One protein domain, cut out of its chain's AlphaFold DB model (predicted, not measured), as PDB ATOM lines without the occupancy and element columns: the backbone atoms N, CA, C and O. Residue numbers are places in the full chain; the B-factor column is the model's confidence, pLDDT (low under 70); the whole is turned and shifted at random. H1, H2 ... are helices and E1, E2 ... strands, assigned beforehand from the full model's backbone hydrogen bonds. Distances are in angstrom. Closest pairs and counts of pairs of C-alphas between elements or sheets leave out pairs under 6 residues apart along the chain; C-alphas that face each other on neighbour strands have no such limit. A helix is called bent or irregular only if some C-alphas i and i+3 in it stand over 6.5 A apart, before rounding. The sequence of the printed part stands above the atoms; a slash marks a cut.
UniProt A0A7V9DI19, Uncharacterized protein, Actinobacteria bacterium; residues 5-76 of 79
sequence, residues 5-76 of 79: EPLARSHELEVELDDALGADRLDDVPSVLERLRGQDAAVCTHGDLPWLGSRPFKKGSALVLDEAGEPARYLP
ATOM      1  N   GLU A   5     110.980 121.258 111.293       92.31
ATOM      2  CA  GLU A   5     111.493 122.628 111.220       92.31
ATOM      3  C   GLU A   5     110.918 123.436 110.036       92.31
ATOM      4  O   GLU A   5     110.522 124.585 110.251       92.31
ATOM      5  N   PRO A   6     110.781 122.885 108.806       90.69
ATOM      6  CA  PRO A   6     110.164 123.626 107.706       90.69
ATOM      7  C   PRO A   6     108.696 123.969 107.976       90.69
ATOM      8  O   PRO A   6     108.271 125.088 107.687       90.69
ATOM      9  N   LEU A   7     107.940 123.030 108.562       89.69
ATOM     10  CA  LEU A   7     106.541 123.239 108.935       89.69
ATOM     11  C   LEU A   7     106.446 124.355 109.976       89.69
ATOM     12  O   LEU A   7     105.736 125.333 109.751       89.69
ATOM     13  N   ALA A   8     107.229 124.249 111.051       93.31
ATOM     14  CA  ALA A   8     107.241 125.227 112.125       93.31
ATOM     15  C   ALA A   8     107.579 126.632 111.617       93.31
ATOM     16  O   ALA A   8     106.858 127.582 111.901       93.31
ATOM     17  N   ARG A   9     108.601 126.761 110.764       94.06
ATOM     18  CA  ARG A   9     108.980 128.047 110.168       94.06
ATOM     19  C   ARG A   9     107.884 128.639 109.282       94.06
ATOM     20  O   ARG A   9     107.653 129.839 109.332       94.06
ATOM     21  N   SER A  10     107.235 127.820 108.453       94.62
ATOM     22  CA  SER A  10     106.200 128.298 107.522       94.62
ATOM     23  C   SER A  10     104.898 128.730 108.202       94.62
ATOM     24  O   SER A  10     104.151 129.514 107.621       94.62
ATOM     25  N   HIS A  11     104.651 128.249 109.422       93.44
ATOM     26  CA  HIS A  11     103.443 128.522 110.200       93.44
ATOM     27  C   HIS A  11     103.716 129.274 111.513       93.44
ATOM     28  O   HIS A  11     102.815 129.372 112.338       93.44
ATOM     29  N   GLU A  12     104.935 129.790 111.706       94.19
ATOM     30  CA  GLU A  12     105.361 130.503 112.923       94.19
ATOM     31  C   GLU A  12     105.092 129.714 114.223       94.19
ATOM     32  O   GLU A  12     104.713 130.278 115.247       94.19
ATOM     33  N   LEU A  13     105.286 128.390 114.180       93.75
ATOM     34  CA  LEU A  13     105.083 127.499 115.323       93.75
ATOM     35  C   LEU A  13     106.356 127.376 116.165       93.75
ATOM     36  O   LEU A  13     107.475 127.363 115.641       93.75
ATOM     37  N   GLU A  14     106.172 127.202 117.469       94.06
ATOM     38  CA  GLU A  14     107.242 126.818 118.383       94.06
ATOM     39  C   GLU A  14     107.577 125.327 118.225       94.06
ATOM     40  O   GLU A  14     106.695 124.488 118.032       94.06
ATOM     41  N   VAL A  15     108.870 124.995 118.283       94.62
ATOM     42  CA  VAL A  15     109.341 123.606 118.294       94.62
ATOM     43  C   VAL A  15     109.792 123.264 119.701       94.62
ATOM     44  O   VAL A  15     110.820 123.756 120.163       94.62
ATOM     45  N   GLU A  16     109.063 122.358 120.338       94.81
ATOM     46  CA  GLU A  16     109.443 121.785 121.623       94.81
ATOM     47  C   GLU A  16     110.098 120.414 121.434       94.81
ATOM     48  O   GLU A  16     109.692 119.609 120.590       94.81
ATOM     49  N   LEU A  17     111.136 120.148 122.228       93.94
ATOM     50  CA  LEU A  17     111.743 118.825 122.322       93.94
ATOM     51  C   LEU A  17     111.129 118.086 123.503       93.94
ATOM     52  O   LEU A  17     111.139 118.593 124.622       93.94
ATOM     53  N   ASP A  18     110.647 116.877 123.247       94.06
ATOM     54  CA  ASP A  18     110.154 115.981 124.282       94.06
ATOM     55  C   ASP A  18     110.938 114.670 124.241       94.06
ATOM     56  O   ASP A  18     110.862 113.913 123.268       94.06
ATOM     57  N   ASP A  19     111.683 114.395 125.312       92.75
ATOM     58  CA  ASP A  19     112.472 113.173 125.464       92.75
ATOM     59  C   ASP A  19     111.604 111.907 125.391       92.75
ATOM     60  O   ASP A  19     112.108 110.842 125.042       92.75
ATOM     61  N   ALA A  20     110.303 111.993 125.696       93.00
ATOM     62  CA  ALA A  20     109.359 110.883 125.569       93.00
ATOM     63  C   ALA A  20     109.060 110.497 124.107       93.00
ATOM     64  O   ALA A  20     108.508 109.431 123.858       93.00
ATOM     65  N   LEU A  21     109.442 111.328 123.132       92.56
ATOM     66  CA  LEU A  21     109.329 111.030 121.700       92.56
ATOM     67  C   LEU A  21     110.613 110.412 121.119       92.56
ATOM     68  O   LEU A  21     110.763 110.330 119.899       92.56
ATOM     69  N   GLY A  22     111.548 109.992 121.978       90.50
ATOM     70  CA  GLY A  22     112.772 109.296 121.590       90.50
ATOM     71  C   GLY A  22     112.517 107.943 120.913       90.50
ATOM     72  O   GLY A  22     111.492 107.292 121.114       90.50
ATOM     73  N   ALA A  23     113.478 107.491 120.103       87.88
ATOM     74  CA  ALA A  23     113.352 106.264 119.308       87.88
ATOM     75  C   ALA A  23     113.200 104.975 120.136       87.88
ATOM     76  O   ALA A  23     112.680 103.980 119.636       87.88
ATOM     77  N   ASP A  24     113.657 104.995 121.381       90.06
ATOM     78  CA  ASP A  24     113.603 103.916 122.364       90.06
ATOM     79  C   ASP A  24     112.432 104.052 123.352       90.06
ATOM     80  O   ASP A  24     112.311 103.244 124.269       90.06
ATOM     81  N   ARG A  25     111.556 105.048 123.161       89.75
ATOM     82  CA  ARG A  25     110.482 105.407 124.100       89.75
ATOM     83  C   ARG A  25     109.094 105.425 123.461       89.75
ATOM     84  O   ARG A  25     108.227 106.189 123.867       89.75
ATOM     85  N   LEU A  26     108.853 104.560 122.472       87.94
ATOM     86  CA  LEU A  26     107.546 104.478 121.804       87.94
ATOM     87  C   LEU A  26     106.381 104.277 122.785       87.94
ATOM     88  O   LEU A  26     105.321 104.865 122.585       87.94
ATOM     89  N   ASP A  27     106.587 103.511 123.856       90.44
ATOM     90  CA  ASP A  27     105.563 103.254 124.878       90.44
ATOM     91  C   ASP A  27     105.132 104.521 125.643       90.44
ATOM     92  O   ASP A  27     104.056 104.541 126.241       90.44
ATOM     93  N   ASP A  28     105.924 105.599 125.590       93.25
ATOM     94  CA  ASP A  28     105.613 106.876 126.237       93.25
ATOM     95  C   ASP A  28     104.808 107.827 125.332       93.25
ATOM     96  O   ASP A  28     104.152 108.749 125.828       93.25
ATOM     97  N   VAL A  29     104.789 107.585 124.014       92.69
ATOM     98  CA  VAL A  29     104.066 108.408 123.026       92.69
ATOM     99  C   VAL A  29     102.579 108.584 123.373       92.69
ATOM    100  O   VAL A  29     102.103 109.717 123.280       92.69
ATOM    101  N   PRO A  30     101.820 107.559 123.823       92.44
ATOM    102  CA  PRO A  30     100.427 107.745 124.237       92.44
ATOM    103  C   PRO A  30     100.242 108.818 125.319       92.44
ATOM    104  O   PRO A  30      99.295 109.597 125.253       92.44
ATOM    105  N   SER A  31     101.164 108.908 126.283       93.50
ATOM    106  CA  SER A  31     101.099 109.913 127.355       93.50
ATOM    107  C   SER A  31     101.336 111.330 126.827       93.50
ATOM    108  O   SER A  31     100.738 112.287 127.322       93.50
ATOM    109  N   VAL A  32     102.187 111.474 125.805       94.19
ATOM    110  CA  VAL A  32     102.402 112.754 125.111       94.19
ATOM    111  C   VAL A  32     101.140 113.175 124.365       94.19
ATOM    112  O   VAL A  32     100.707 114.318 124.498       94.19
ATOM    113  N   LEU A  33     100.509 112.247 123.638       92.69
ATOM    114  CA  LEU A  33      99.259 112.520 122.921       92.69
ATOM    115  C   LEU A  33      98.124 112.902 123.881       92.69
ATOM    116  O   LEU A  33      97.380 113.832 123.590       92.69
ATOM    117  N   GLU A  34      98.029 112.252 125.044       93.12
ATOM    118  CA  GLU A  34      97.051 112.614 126.076       93.12
ATOM    119  C   GLU A  34      97.258 114.045 126.584       93.12
ATOM    120  O   GLU A  34      96.302 114.811 126.697       93.12
ATOM    121  N   ARG A  35      98.510 114.436 126.857       94.19
ATOM    122  CA  ARG A  35      98.844 115.791 127.320       94.19
ATOM    123  C   ARG A  35      98.517 116.863 126.276       94.19
ATOM    124  O   ARG A  35      98.176 117.987 126.640       94.19
ATOM    125  N   LEU A  36      98.627 116.515 124.996       92.56
ATOM    126  CA  LEU A  36      98.319 117.388 123.863       92.56
ATOM    127  C   LEU A  36      96.850 117.315 123.425       92.56
ATOM    128  O   LEU A  36      96.464 118.013 122.489       92.56
ATOM    129  N   ARG A  37      96.012 116.499 124.076       91.00
ATOM    130  CA  ARG A  37      94.606 116.351 123.693       91.00
ATOM    131  C   ARG A  37      93.889 117.705 123.732       91.00
ATOM    132  O   ARG A  37      93.973 118.442 124.713       91.00
ATOM    133  N   GLY A  38      93.166 118.010 122.654       88.12
ATOM    134  CA  GLY A  38      92.462 119.282 122.474       88.12
ATOM    135  C   GLY A  38      93.354 120.451 122.036       88.12
ATOM    136  O   GLY A  38      92.863 121.574 121.961       88.12
ATOM    137  N   GLN A  39      94.636 120.208 121.755       91.25
ATOM    138  CA  GLN A  39      95.546 121.191 121.169       91.25
ATOM    139  C   GLN A  39      95.785 120.879 119.688       91.25
ATOM    140  O   GLN A  39      95.948 119.720 119.307       91.25
ATOM    141  N   ASP A  40      95.888 121.922 118.864       91.00
ATOM    142  CA  ASP A  40      96.311 121.803 117.468       91.00
ATOM    143  C   ASP A  40      97.841 121.671 117.395       91.00
ATOM    144  O   ASP A  40      98.564 122.639 117.157       91.00
ATOM    145  N   ALA A  41      98.344 120.459 117.646       93.25
ATOM    146  CA  ALA A  41      99.772 120.155 117.695       93.25
ATOM    147  C   ALA A  41     100.203 119.156 116.609       93.25
ATOM    148  O   ALA A  41      99.489 118.211 116.271       93.25
ATOM    149  N   ALA A  42     101.425 119.328 116.097       93.62
ATOM    150  CA  ALA A  42     102.083 118.360 115.226       93.62
ATOM    151  C   ALA A  42     103.157 117.595 116.012       93.62
ATOM    152  O   ALA A  42     104.114 118.187 116.505       93.62
ATOM    153  N   VAL A  43     103.022 116.270 116.092       93.94
ATOM    154  CA  VAL A  43     103.952 115.398 116.823       93.94
ATOM    155  C   VAL A  43     104.782 114.584 115.833       93.94
ATOM    156  O   VAL A  43     104.242 113.863 114.996       93.94
ATOM    157  N   CYS A  44     106.108 114.678 115.937       93.62
ATOM    158  CA  CYS A  44     107.039 113.865 115.158       93.62
ATOM    159  C   CYS A  44     107.731 112.863 116.081       93.62
ATOM    160  O   CYS A  44     108.474 113.262 116.971       93.62
ATOM    161  N   THR A  45     107.515 111.573 115.833       92.69
ATOM    162  CA  THR A  45     108.090 110.468 116.614       92.69
ATOM    163  C   THR A  45     108.711 109.408 115.697       92.69
ATOM    164  O   THR A  45     108.745 109.561 114.471       92.69
ATOM    165  N   HIS A  46     109.244 108.348 116.292       89.62
ATOM    166  CA  HIS A  46     109.892 107.229 115.622       89.62
ATOM    167  C   HIS A  46     109.004 105.978 115.598       89.62
ATOM    168  O   HIS A  46     108.103 105.817 116.414       89.62
ATOM    169  N   GLY A  47     109.340 105.054 114.695       83.50
ATOM    170  CA  GLY A  47     108.753 103.714 114.649       83.50
ATOM    171  C   GLY A  47     107.300 103.668 114.176       83.50
ATOM    172  O   GLY A  47     106.745 104.653 113.692       83.50
ATOM    173  N   ASP A  48     106.720 102.474 114.270       83.50
ATOM    174  CA  ASP A  48     105.302 102.237 114.011       83.50
ATOM    175  C   ASP A  48     104.500 102.414 115.307       83.50
ATOM    176  O   ASP A  48     104.956 102.019 116.376       83.50
ATOM    177  N   LEU A  49     103.284 102.957 115.208       84.94
ATOM    178  CA  LEU A  49     102.381 103.174 116.345       84.94
ATOM    179  C   LEU A  49     101.173 102.224 116.226       84.94
ATOM    180  O   LEU A  49     100.109 102.645 115.767       84.94
ATOM    181  N   PRO A  50     101.310 100.930 116.581       82.88
ATOM    182  CA  PRO A  50     100.307  99.903 116.277       82.88
ATOM    183  C   PRO A  50      98.954 100.134 116.963       82.88
ATOM    184  O   PRO A  50      97.925  99.673 116.468       82.88
ATOM    185  N   TRP A  51      98.929 100.863 118.083       84.88
ATOM    186  CA  TRP A  51      97.688 101.232 118.772       84.88
ATOM    187  C   TRP A  51      96.889 102.322 118.042       84.88
ATOM    188  O   TRP A  51      95.697 102.446 118.290       84.88
ATOM    189  N   LEU A  52      97.503 103.065 117.112       84.50
ATOM    190  CA  LEU A  52      96.816 104.022 116.231       84.50
ATOM    191  C   LEU A  52      96.325 103.377 114.925       84.50
ATOM    192  O   LEU A  52      95.884 104.066 114.003       84.50
ATOM    193  N   GLY A  53      96.403 102.049 114.821       79.44
ATOM    194  CA  GLY A  53      95.847 101.277 113.719       79.44
ATOM    195  C   GLY A  53      96.845 100.325 113.068       79.44
ATOM    196  O   GLY A  53      98.049 100.356 113.289       79.44
ATOM    197  N   SER A  54      96.321  99.462 112.199       71.56
ATOM    198  CA  SER A  54      97.068  98.374 111.552       71.56
ATOM    199  C   SER A  54      97.909  98.802 110.341       71.56
ATOM    200  O   SER A  54      98.398  97.950 109.593       71.56
ATOM    201  N   ARG A  55      98.054 100.109 110.088       73.44
ATOM    202  CA  ARG A  55      98.700 100.622 108.874       73.44
ATOM    203  C   ARG A  55     100.195 100.860 109.122       73.44
ATOM    204  O   ARG A  55     100.524 101.516 110.102       73.44
ATOM    205  N   PRO A  56     101.094 100.400 108.232       72.75
ATOM    206  CA  PRO A  56     102.521 100.667 108.380       72.75
ATOM    207  C   PRO A  56     102.813 102.159 108.182       72.75
ATOM    208  O   PRO A  56     102.426 102.739 107.157       72.75
ATOM    209  N   PHE A  57     103.514 102.777 109.132       84.25
ATOM    210  CA  PHE A  57     103.946 104.163 109.030       84.25
ATOM    211  C   PHE A  57     105.203 104.233 108.167       84.25
ATOM    212  O   PHE A  57     106.253 103.664 108.461       84.25
ATOM    213  N   LYS A  58     105.112 104.956 107.049       87.50
ATOM    214  CA  LYS A  58     106.285 105.259 106.224       87.50
ATOM    215  C   LYS A  58     106.944 106.531 106.743       87.50
ATOM    216  O   LYS A  58     106.255 107.452 107.182       87.50
ATOM    217  N   LYS A  59     108.272 106.620 106.632       88.88
ATOM    218  CA  LYS A  59     109.000 107.868 106.909       88.88
ATOM    219  C   LYS A  59     108.393 109.009 106.085       88.88
ATOM    220  O   LYS A  59     108.190 108.845 104.885       88.88
ATOM    221  N   GLY A  60     108.088 110.126 106.741       87.44
ATOM    222  CA  GLY A  60     107.456 111.294 106.119       87.44
ATOM    223  C   GLY A  60     105.934 111.205 105.950       87.44
ATOM    224  O   GLY A  60     105.345 112.147 105.435       87.44
ATOM    225  N   SER A  61     105.289 110.109 106.365       91.12
ATOM    226  CA  SER A  61     103.826 110.063 106.470       91.12
ATOM    227  C   SER A  61     103.330 110.774 107.728       91.12
ATOM    228  O   SER A  61     104.061 110.870 108.711       91.12
ATOM    229  N   ALA A  62     102.083 111.242 107.698       91.94
ATOM    230  CA  ALA A  62     101.412 111.829 108.851       91.94
ATOM    231  C   ALA A  62     100.047 111.168 109.074       91.94
ATOM    232  O   ALA A  62      99.361 110.783 108.124       91.94
ATOM    233  N   LEU A  63      99.642 111.049 110.336       93.06
ATOM    234  CA  LEU A  63      98.309 110.610 110.725       93.06
ATOM    235  C   LEU A  63      97.648 111.731 111.523       93.06
ATOM    236  O   LEU A  63      98.186 112.178 112.529       93.06
ATOM    237  N   VAL A  64      96.499 112.186 111.040       93.38
ATOM    238  CA  VAL A  64      95.656 113.170 111.716       93.38
ATOM    239  C   VAL A  64      94.751 112.425 112.683       93.38
ATOM    240  O   VAL A  64      94.068 111.481 112.271       93.38
ATOM    241  N   LEU A  65      94.753 112.867 113.937       92.56
ATOM    242  CA  LEU A  65      93.844 112.404 114.979       92.56
ATOM    243  C   LEU A  65      92.682 113.396 115.118       92.56
ATOM    244  O   LEU A  65      92.867 114.587 114.864       92.56
ATOM    245  N   ASP A  66      91.492 112.912 115.462       91.69
ATOM    246  CA  ASP A  66      90.358 113.772 115.811       91.69
ATOM    247  C   ASP A  66      90.438 114.277 117.266       91.69
ATOM    248  O   ASP A  66      91.398 114.012 117.991       91.69
ATOM    249  N   GLU A  67      89.415 115.012 117.709       88.19
ATOM    250  CA  GLU A  67      89.329 115.558 119.073       88.19
ATOM    251  C   GLU A  67      89.312 114.473 120.167       88.19
ATOM    252  O   GLU A  67      89.689 114.746 121.310       88.19
ATOM    253  N   ALA A  68      88.904 113.242 119.836       87.88
ATOM    254  CA  ALA A  68      88.942 112.102 120.748       87.88
ATOM    255  C   ALA A  68      90.324 111.421 120.781       87.88
ATOM    256  O   ALA A  68      90.554 110.552 121.622       87.88
ATOM    257  N   GLY A  69      91.254 111.836 119.914       86.81
ATOM    258  CA  GLY A  69      92.556 111.199 119.732       86.81
ATOM    259  C   GLY A  69      92.507 109.983 118.805       86.81
ATOM    260  O   GLY A  69      93.482 109.236 118.734       86.81
ATOM    261  N   GLU A  70      91.400 109.781 118.087       89.50
ATOM    262  CA  GLU A  70      91.211 108.634 117.208       89.50
ATOM    263  C   GLU A  70      91.720 108.927 115.785       89.50
ATOM    264  O   GLU A  70      91.633 110.060 115.302       89.50
ATOM    265  N   PRO A  71      92.252 107.925 115.060       91.12
ATOM    266  CA  PRO A  71      92.722 108.095 113.687       91.12
ATOM    267  C   PRO A  71      91.626 108.590 112.728       91.12
ATOM    268  O   PRO A  71      90.722 107.843 112.355       91.12
ATOM    269  N   ALA A  72      91.754 109.822 112.231       92.75
ATOM    270  CA  ALA A  72      90.784 110.432 111.321       92.75
ATOM    271  C   ALA A  72      91.236 110.395 109.854       92.75
ATOM    272  O   ALA A  72      90.451 110.106 108.946       92.75
ATOM    273  N   ARG A  73      92.514 110.702 109.585       93.19
ATOM    274  CA  ARG A  73      93.027 110.798 108.209       93.19
ATOM    275  C   ARG A  73      94.507 110.467 108.103       93.19
ATOM    276  O   ARG A  73      95.341 111.086 108.746       93.19
ATOM    277  N   TYR A  74      94.843 109.562 107.187       91.69
ATOM    278  CA  TYR A  74      96.229 109.264 106.828       91.69
ATOM    279  C   TYR A  74      96.696 110.110 105.639       91.69
ATOM    280  O   TYR A  74      96.019 110.168 104.608       91.69
ATOM    281  N   LEU A  75      97.873 110.714 105.771       91.88
ATOM    282  CA  LEU A  75      98.576 111.453 104.730       91.88
ATOM    283  C   LEU A  75      99.837 110.661 104.336       91.88
ATOM    284  O   LEU A  75     100.740 110.501 105.163       91.88
ATOM    285  N   PRO A  76      99.912 110.122 103.103       90.50
ATOM    286  CA  PRO A  76     101.109 109.430 102.639       90.50
ATOM    287  C   PRO A  76     102.291 110.407 102.530       90.50
ATOM    288  O   PRO A  76     102.069 111.616 102.425       90.50
TER     289      PRO A  76
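This is residues 5 to 76 of the 79 residues of an uncharacterized protein of Actinobacteria bacterium (UniProt A0A7V9DI19). What is the shape? It has little regular structure: loops make most of it, with the hairpin E1 and E2 and helix H2 on different sides, the long stretch of residues 36 to 61 leading from H2 to E1 by way of one end of the longest axis, at Ser 54, and small H1 towards the other end. What is it made of? The printed part has 72 residues, with H1, H2, E1, E2 in that order; the sheet, E1 - E2, is antiparallel, and the class is mixed, with 25 residues in named elements. It is compact, radius of gyration of the C-alphas 12.2 A, spanning 33 by 25 by 25 A.

Where are the strands? E1 is residues 62 to 65; E2, residues 71 to 75, ends at C-alpha 75 (98.576, 111.453, 104.730). And the helices? H2, residues 26 to 35, is 15.3 A long and only just irregular: C-alphas 27 and 30 are 6.9 A apart. H1, residues 5 to 10, begins at C-alpha 5 (111.493, 122.628, 111.220).

How do E1 and E2 pair? They form an antiparallel hairpin at 158 degrees, with N 64 and O 73 2.8 A apart, within hydrogen-bond range. And the helices? H1 is apart from H2, E1 and E2. Every O i to N i+4 pair is within hydrogen-bond range in H1, 4 of 6 in H2.

How large is it? The farthest C-alphas, of Glu 12 and Ser 54, are 33.2 A apart. Any cut or doubt? The printed part has no cut; links H1 to H2 and H2 to E1 are long, and no printed residue is under 70 in pLDDT.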